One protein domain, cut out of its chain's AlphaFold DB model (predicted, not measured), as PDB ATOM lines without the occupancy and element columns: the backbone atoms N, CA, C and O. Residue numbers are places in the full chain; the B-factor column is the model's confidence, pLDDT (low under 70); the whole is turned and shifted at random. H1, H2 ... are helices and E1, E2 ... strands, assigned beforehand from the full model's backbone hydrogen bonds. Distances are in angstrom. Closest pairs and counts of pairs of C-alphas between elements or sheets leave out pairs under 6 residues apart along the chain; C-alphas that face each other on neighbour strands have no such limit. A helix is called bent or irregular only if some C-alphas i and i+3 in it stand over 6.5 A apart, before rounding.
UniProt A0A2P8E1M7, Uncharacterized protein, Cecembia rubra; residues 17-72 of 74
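This is residues 17 to 72 of the 74 residues of an uncharacterized protein of Cecembia rubra (UniProt A0A2P8E1M7). A two-stranded hairpin, E1 and E2, makes one end of a long shape, and two helices, H1 and H2, lie side by side at the other, with H2 the nearer of the two to the hairpin. The printed part has 56 residues, with two named helices and two named strands in the order H1, E1, E2, H2; the sheet, E1 - E2, is antiparallel and the class is mixed, helices and strands. The whole is only just compact, close to loose, with a radius of gyration of the C-alphas of 11.8 A and spans of 39 by 18 by 17 A.

Look first at E1, residues 36 to 42, and E2, residues 45 to 51, antiparallel neighbours at 155 degrees that form a hairpin. Between them you will find N 39 and O 47 within hydrogen-bond range at 3.0 A, and N 47 and O 40 at 2.9 A. H2, residues 58 to 71, is near E1, with 6 pairs of C-alphas within 10 A. H1, residues 17 to 27, touches H2; their closest C-alphas, those of Thr 21 and Leu 58, are 4.9 A apart. These helices run the same way at a shallow tilt of 21 degrees. H1 and E2 are apart. In H1 every O i to N i+4 pair is within hydrogen-bond range; in H2, 8 of 10 are.

Find C-alpha 36 at (174.155, 177.193, 241.196), where E1 begins; it runs 16.2 A to C-alpha 42, and E2 runs 17.9 A from C-alpha 45 to C-alpha 51. H2 runs 18.7 A, ending at C-alpha 71, (177.995, 174.528, 247.962); it is irregular, with C-alphas 67 and 70 8.2 A apart. H1 begins at C-alpha 17, (186.016, 155.961, 234.832), and runs 15.3 A.

The two C-alphas farthest apart, those of Lys 17 and Asn 43, are 39.7 A apart. The printed part has no cut; the link E1 to E2 is tight, and H1 to E1 and E2 to H2 are short. Mean pLDDT of the printed part is 88.9; look for values under 70 at residues 40 to 45 and residue 47.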
ATOM      1  N   LYS A  17     185.513 154.576 234.704       94.19
ATOM      2  CA  LYS A  17     186.016 155.961 234.832       94.19
ATOM      3  C   LYS A  17     184.936 156.974 235.234       94.19
ATOM      4  O   LYS A  17     185.218 157.965 235.910       94.19
ATOM      5  N   LYS A  18     183.686 156.749 234.818       95.19
ATOM      6  CA  LYS A  18     182.564 157.599 235.241       95.19
ATOM      7  C   LYS A  18     182.163 157.279 236.672       95.19
ATOM      8  O   LYS A  18     181.877 158.198 237.429       95.19
ATOM      9  N   TRP A  19     182.200 156.010 237.070       96.12
ATOM     10  CA  TRP A  19     181.985 155.621 238.464       96.12
ATOM     11  C   TRP A  19     183.053 156.178 239.404       96.12
ATOM     12  O   TRP A  19     182.711 156.647 240.486       96.12
ATOM     13  N   GLU A  20     184.317 156.213 238.983       96.62
ATOM     14  CA  GLU A  20     185.388 156.901 239.713       96.62
ATOM     15  C   GLU A  20     185.080 158.390 239.891       96.62
ATOM     16  O   GLU A  20     185.246 158.937 240.979       96.62
ATOM     17  N   THR A  21     184.560 159.035 238.845       96.75
ATOM     18  CA  THR A  21     184.152 160.445 238.887       96.75
ATOM     19  C   THR A  21     182.990 160.672 239.861       96.75
ATOM     20  O   THR A  21     183.065 161.553 240.714       96.75
ATOM     21  N   VAL A  22     181.943 159.840 239.789       96.12
ATOM     22  CA  VAL A  22     180.802 159.850 240.724       96.12
ATOM     23  C   VAL A  22     181.291 159.696 242.164       96.12
ATOM     24  O   VAL A  22     180.883 160.455 243.042       96.12
ATOM     25  N   LYS A  23     182.176 158.723 242.406       95.69
ATOM     26  CA  LYS A  23     182.743 158.453 243.726       95.69
ATOM     27  C   LYS A  23     183.511 159.665 244.251       95.69
ATOM     28  O   LYS A  23     183.237 160.104 245.362       95.69
ATOM     29  N   PHE A  24     184.389 160.241 243.431       96.94
ATOM     30  CA  PHE A  24     185.158 161.431 243.788       96.94
ATOM     31  C   PHE A  24     184.255 162.617 244.157       96.94
ATOM     32  O   PHE A  24     184.484 163.278 245.165       96.94
ATOM     33  N   LEU A  25     183.201 162.873 243.379       96.19
ATOM     34  CA  LEU A  25     182.250 163.953 243.657       96.19
ATOM     35  C   LEU A  25     181.522 163.744 244.992       96.19
ATOM     36  O   LEU A  25     181.443 164.668 245.799       96.19
ATOM     37  N   ILE A  26     181.044 162.525 245.248       95.44
ATOM     38  CA  ILE A  26     180.353 162.171 246.496       95.44
ATOM     39  C   ILE A  26     181.280 162.330 247.705       95.44
ATOM     40  O   ILE A  26     180.873 162.916 248.706       95.44
ATOM     41  N   GLU A  27     182.523 161.855 247.607       95.56
ATOM     42  CA  GLU A  27     183.533 161.985 248.669       95.56
ATOM     43  C   GLU A  27     183.859 163.450 248.994       95.56
ATOM     44  O   GLU A  27     184.195 163.763 250.132       95.56
ATOM     45  N   ASN A  28     183.690 164.357 248.025       96.12
ATOM     46  CA  ASN A  28     183.865 165.800 248.200       96.12
ATOM     47  C   ASN A  28     182.552 166.550 248.509       96.12
ATOM     48  O   ASN A  28     182.508 167.774 248.422       96.12
ATOM     49  N   GLY A  29     181.468 165.851 248.864       95.38
ATOM     50  CA  GLY A  29     180.214 166.478 249.306       95.38
ATOM     51  C   GLY A  29     179.223 166.832 248.189       95.38
ATOM     52  O   GLY A  29     178.210 167.504 248.425       95.38
ATOM     53  N   PHE A  30     179.463 166.373 246.962       95.81
ATOM     54  CA  PHE A  30     178.598 166.616 245.808       95.81
ATOM     55  C   PHE A  30     177.783 165.369 245.455       95.81
ATOM     56  O   PHE A  30     178.193 164.499 244.691       95.81
ATOM     57  N   TYR A  31     176.564 165.313 245.984       95.44
ATOM     58  CA  TYR A  31     175.614 164.211 245.838       95.44
ATOM     59  C   TYR A  31     174.623 164.444 244.690       95.44
ATOM     60  O   TYR A  31     173.481 164.003 244.772       95.44
ATOM     61  N   TYR A  32     175.005 165.162 243.630       94.44
ATOM     62  CA  TYR A  32     174.104 165.510 242.518       94.44
ATOM     63  C   TYR A  32     172.904 166.389 242.935       94.44
ATOM     64  O   TYR A  32     171.846 166.378 242.296       94.44
ATOM     65  N   GLN A  33     173.054 167.183 244.007       93.56
ATOM     66  CA  GLN A  33     172.110 168.250 244.367       93.56
ATOM     67  C   GLN A  33     172.129 169.414 243.357       93.56
ATOM     68  O   GLN A  33     172.876 169.408 242.384       93.56
ATOM     69  N   HIS A  34     171.262 170.420 243.539       93.06
ATOM     70  CA  HIS A  34     171.348 171.641 242.727       93.06
ATOM     71  C   HIS A  34     172.598 172.390 243.172       93.06
ATOM     72  O   HIS A  34     172.770 172.608 244.368       93.06
ATOM     73  N   ILE A  35     173.450 172.718 242.208       92.81
ATOM     74  CA  ILE A  35     174.603 173.596 242.372       92.81
ATOM     75  C   ILE A  35     174.330 174.773 241.450       92.81
ATOM     76  O   ILE A  35     173.969 174.560 240.293       92.81
ATOM     77  N   TYR A  36     174.412 175.985 241.968       91.19
ATOM     78  CA  TYR A  36     174.155 177.193 241.196       91.19
ATOM     79  C   TYR A  36     175.448 177.698 240.564       91.19
ATOM     80  O   TYR A  36     176.477 177.720 241.245       91.19
ATOM     81  N   GLU A  37     175.405 178.115 239.294       88.00
ATOM     82  CA  GLU A  37     176.584 178.706 238.652       88.00
ATOM     83  C   GLU A  37     176.869 180.076 239.267       88.00
ATOM     84  O   GLU A  37     175.958 180.870 239.515       88.00
ATOM     85  N   ILE A  38     178.147 180.342 239.530       80.69
ATOM     86  CA  ILE A  38     178.614 181.611 240.085       80.69
ATOM     87  C   ILE A  38     178.935 182.528 238.900       80.69
ATOM     88  O   ILE A  38     179.891 182.265 238.175       80.69
ATOM     89  N   VAL A  39     178.127 183.571 238.685       73.38
ATOM     90  CA  VAL A  39     178.241 184.446 237.499       73.38
ATOM     91  C   VAL A  39     179.080 185.690 237.777       73.38
ATOM     92  O   VAL A  39     179.947 186.046 236.987       73.38
ATOM     93  N   GLU A  40     178.863 186.341 238.916       67.38
ATOM     94  CA  GLU A  40     179.684 187.463 239.371       67.38
ATOM     95  C   GLU A  40     179.784 187.425 240.895       67.38
ATOM     96  O   GLU A  40     178.778 187.305 241.593       67.38
ATOM     97  N   ALA A  41     181.004 187.582 241.403       62.34
ATOM     98  CA  ALA A  41     181.264 187.946 242.788       62.34
ATOM     99  C   ALA A  41     181.735 189.405 242.790       62.34
ATOM    100  O   ALA A  41     182.930 189.687 242.699       62.34
ATOM    101  N   LYS A  42     180.793 190.351 242.813       58.78
ATOM    102  CA  LYS A  42     181.099 191.790 242.846       58.78
ATOM    103  C   LYS A  42     180.666 192.364 244.186       58.78
ATOM    104  O   LYS A  42     179.539 192.152 244.618       58.78
ATOM    105  N   ASN A  43     181.570 193.089 244.844       61.59
ATOM    106  CA  ASN A  43     181.323 193.763 246.125       61.59
ATOM    107  C   ASN A  43     180.737 192.850 247.224       61.59
ATOM    108  O   ASN A  43     179.882 193.274 247.994       61.59
ATOM    109  N   GLY A  44     181.178 191.589 247.289       67.00
ATOM    110  CA  GLY A  44     180.722 190.632 248.305       67.00
ATOM    111  C   GLY A  44     179.330 190.039 248.061       67.00
ATOM    112  O   GLY A  44     178.862 189.260 248.887       67.00
ATOM    113  N   VAL A  45     178.681 190.361 246.937       67.00
ATOM    114  CA  VAL A  45     177.424 189.736 246.515       67.00
ATOM    115  C   VAL A  45     177.734 188.692 245.449       67.00
ATOM    116  O   VAL A  45     178.217 189.023 244.364       67.00
ATOM    117  N   THR A  46     177.470 187.426 245.771       70.06
ATOM    118  CA  THR A  46     177.577 186.314 244.822       70.06
ATOM    119  C   THR A  46     176.255 186.171 244.083       70.06
ATOM    120  O   THR A  46     175.244 185.790 244.675       70.06
ATOM    121  N   ASN A  47     176.259 186.484 242.788       69.88
ATOM    122  CA  ASN A  47     175.108 186.268 241.922       69.88
ATOM    123  C   ASN A  47     175.122 184.847 241.366       69.88
ATOM    124  O   ASN A  47     176.107 184.391 240.778       69.88
ATOM    125  N   TYR A  48     173.987 184.181 241.538       77.25
ATOM    126  CA  TYR A  48     173.752 182.818 241.103       77.25
ATOM    127  C   TYR A  48     172.817 182.811 239.897       77.25
ATOM    128  O   TYR A  48     171.734 183.396 239.951       77.25
ATOM    129  N   GLN A  49     173.204 182.125 238.826       74.75
ATOM    130  CA  GLN A  49     172.340 181.900 237.668       74.75
ATOM    131  C   GLN A  49     172.409 180.433 237.259       74.75
ATOM    132  O   GLN A  49     173.456 179.808 237.379       74.75
ATOM    133  N   ASN A  50     171.295 179.890 236.759       83.88
ATOM    134  CA  ASN A  50     171.203 178.520 236.248       83.88
ATOM    135  C   ASN A  50     171.695 177.443 237.239       83.88
ATOM    136  O   ASN A  50     171.947 177.693 238.419       83.88
ATOM    137  N   TYR A  51     171.760 176.199 236.762       88.31
ATOM    138  CA  TYR A  51     172.312 175.081 237.513       88.31
ATOM    139  C   TYR A  51     173.565 174.566 236.822       88.31
ATOM    140  O   TYR A  51     173.519 174.229 235.638       88.31
ATOM    141  N   ALA A  52     174.643 174.436 237.589       91.19
ATOM    142  CA  ALA A  52     175.894 173.885 237.113       91.19
ATOM    143  C   ALA A  52     175.702 172.424 236.692       91.19
ATOM    144  O   ALA A  52     175.063 171.617 237.385       91.19
ATOM    145  N   LYS A  53     176.277 172.074 235.542       92.75
ATOM    146  CA  LYS A  53     176.288 170.697 235.057       92.75
ATOM    147  C   LYS A  53     177.361 169.901 235.797       92.75
ATOM    148  O   LYS A  53     178.505 170.333 235.897       92.75
ATOM    149  N   TYR A  54     176.993 168.714 236.270       94.75
ATOM    150  CA  TYR A  54     177.954 167.796 236.870       94.75
ATOM    151  C   TYR A  54     178.920 167.236 235.811       94.75
ATOM    152  O   TYR A  54     178.476 166.908 234.705       94.75
ATOM    153  N   PRO A  55     180.215 167.111 236.138       95.38
ATOM    154  CA  PRO A  55     181.220 166.616 235.210       95.38
ATOM    155  C   PRO A  55     181.137 165.097 235.033       95.38
ATOM    156  O   PRO A  55     180.815 164.354 235.960       95.38
ATOM    157  N   ASP A  56     181.485 164.643 233.828       92.50
ATOM    158  CA  ASP A  56     181.485 163.224 233.442       92.50
ATOM    159  C   ASP A  56     182.881 162.576 233.527       92.50
ATOM    160  O   ASP A  56     183.031 161.382 233.262       92.50
ATOM    161  N   ASN A  57     183.919 163.352 233.855       96.06
ATOM    162  CA  ASN A  57     185.293 162.871 233.977       96.06
ATOM    163  C   ASN A  57     186.006 163.459 235.203       96.06
ATOM    164  O   ASN A  57     185.646 164.519 235.713       96.06
ATOM    165  N   LEU A  58     187.061 162.771 235.642       94.75
ATOM    166  CA  LEU A  58     187.761 163.088 236.883       94.75
ATOM    167  C   LEU A  58     188.519 164.423 236.841       94.75
ATOM    168  O   LEU A  58     188.695 165.050 237.883       94.75
ATOM    169  N   ARG A  59     188.993 164.860 235.667       95.69
ATOM    170  CA  ARG A  59     189.718 166.134 235.544       95.69
ATOM    171  C   ARG A  59     188.772 167.292 235.835       95.69
ATOM    172  O   ARG A  59     189.025 168.065 236.750       95.69
ATOM    173  N   ASP A  60     187.656 167.327 235.120       96.44
ATOM    174  CA  ASP A  60     186.658 168.381 235.263       96.44
ATOM    175  C   ASP A  60     185.961 168.284 236.637       96.44
ATOM    176  O   ASP A  60     185.547 169.288 237.202       96.44
ATOM    177  N   ALA A  61     185.895 167.087 237.239       96.56
ATOM    178  CA  ALA A  61     185.423 166.910 238.613       96.56
ATOM    179  C   ALA A  61     186.295 167.601 239.658       96.56
ATOM    180  O   ALA A  61     185.759 168.176 240.601       96.56
ATOM    181  N   LYS A  62     187.621 167.584 239.496       96.81
ATOM    182  CA  LYS A  62     188.526 168.308 240.399       96.81
ATOM    183  C   LYS A  62     188.312 169.817 240.307       96.81
ATOM    184  O   LYS A  62     188.234 170.477 241.337       96.81
ATOM    185  N   GLU A  63     188.164 170.336 239.090       96.19
ATOM    186  CA  GLU A  63     187.873 171.756 238.852       96.19
ATOM    187  C   GLU A  63     186.513 172.148 239.444       96.19
ATOM    188  O   GLU A  63     186.405 173.149 240.149       96.19
ATOM    189  N   PHE A  64     185.496 171.306 239.243       95.81
ATOM    190  CA  PHE A  64     184.157 171.507 239.790       95.81
ATOM    191  C   PHE A  64     184.153 171.553 241.322       95.81
ATOM    192  O   PHE A  64     183.511 172.424 241.909       95.81
ATOM    193  N   VAL A  65     184.871 170.635 241.979       95.94
ATOM    194  CA  VAL A  65     184.966 170.603 243.444       95.94
ATOM    195  C   VAL A  65     185.574 171.894 243.976       95.94
ATOM    196  O   VAL A  65     185.016 172.475 244.903       95.94
ATOM    197  N   GLU A  66     186.668 172.374 243.382       94.88
ATOM    198  CA  GLU A  66     187.310 173.612 243.832       94.88
ATOM    199  C   GLU A  66     186.414 174.833 243.588       94.88
ATOM    200  O   GLU A  66     186.260 175.678 244.470       94.88
ATOM    201  N   GLN A  67     185.773 174.898 242.418       93.38
ATOM    202  CA  GLN A  67     184.902 176.007 242.037       93.38
ATOM    203  C   GLN A  67     183.656 176.116 242.927       93.38
ATOM    204  O   GLN A  67     183.223 177.221 243.245       93.38
ATOM    205  N   TYR A  68     183.067 174.985 243.328       93.88
ATOM    206  CA  TYR A  68     181.784 174.945 244.035       93.88
ATOM    207  C   TYR A  68     181.885 174.461 245.482       93.88
ATOM    208  O   TYR A  68     180.861 174.110 246.071       93.88
ATOM    209  N   LYS A  69     183.083 174.442 246.076       93.38
ATOM    210  CA  LYS A  69     183.332 173.929 247.437       93.38
ATOM    211  C   LYS A  69     182.401 174.506 248.505       93.38
ATOM    212  O   LYS A  69     181.990 173.785 249.409       93.38
ATOM    213  N   ASP A  70     181.993 175.766 248.362       91.44
ATOM    214  CA  ASP A  70     181.084 176.438 249.302       91.44
ATOM    215  C   ASP A  70     179.641 175.902 249.238       91.44
ATOM    216  O   ASP A  70     178.849 176.114 250.153       91.44
ATOM    217  N   GLN A  71     179.291 175.185 248.166       92.88
ATOM    218  CA  GLN A  71     177.995 174.528 247.962       92.88
ATOM    219  C   GLN A  71     178.045 173.009 248.234       92.88
ATOM    220  O   GLN A  71     177.042 172.305 248.041       92.88
ATOM    221  N   ALA A  72     179.193 172.480 248.672       94.19
ATOM    222  CA  ALA A  72     179.341 171.079 249.051       94.19
ATOM    223  C   ALA A  72     178.547 170.762 250.330       94.19
ATOM    224  O   ALA A  72     178.474 171.557 251.271       94.19
TER     225      ALA A  72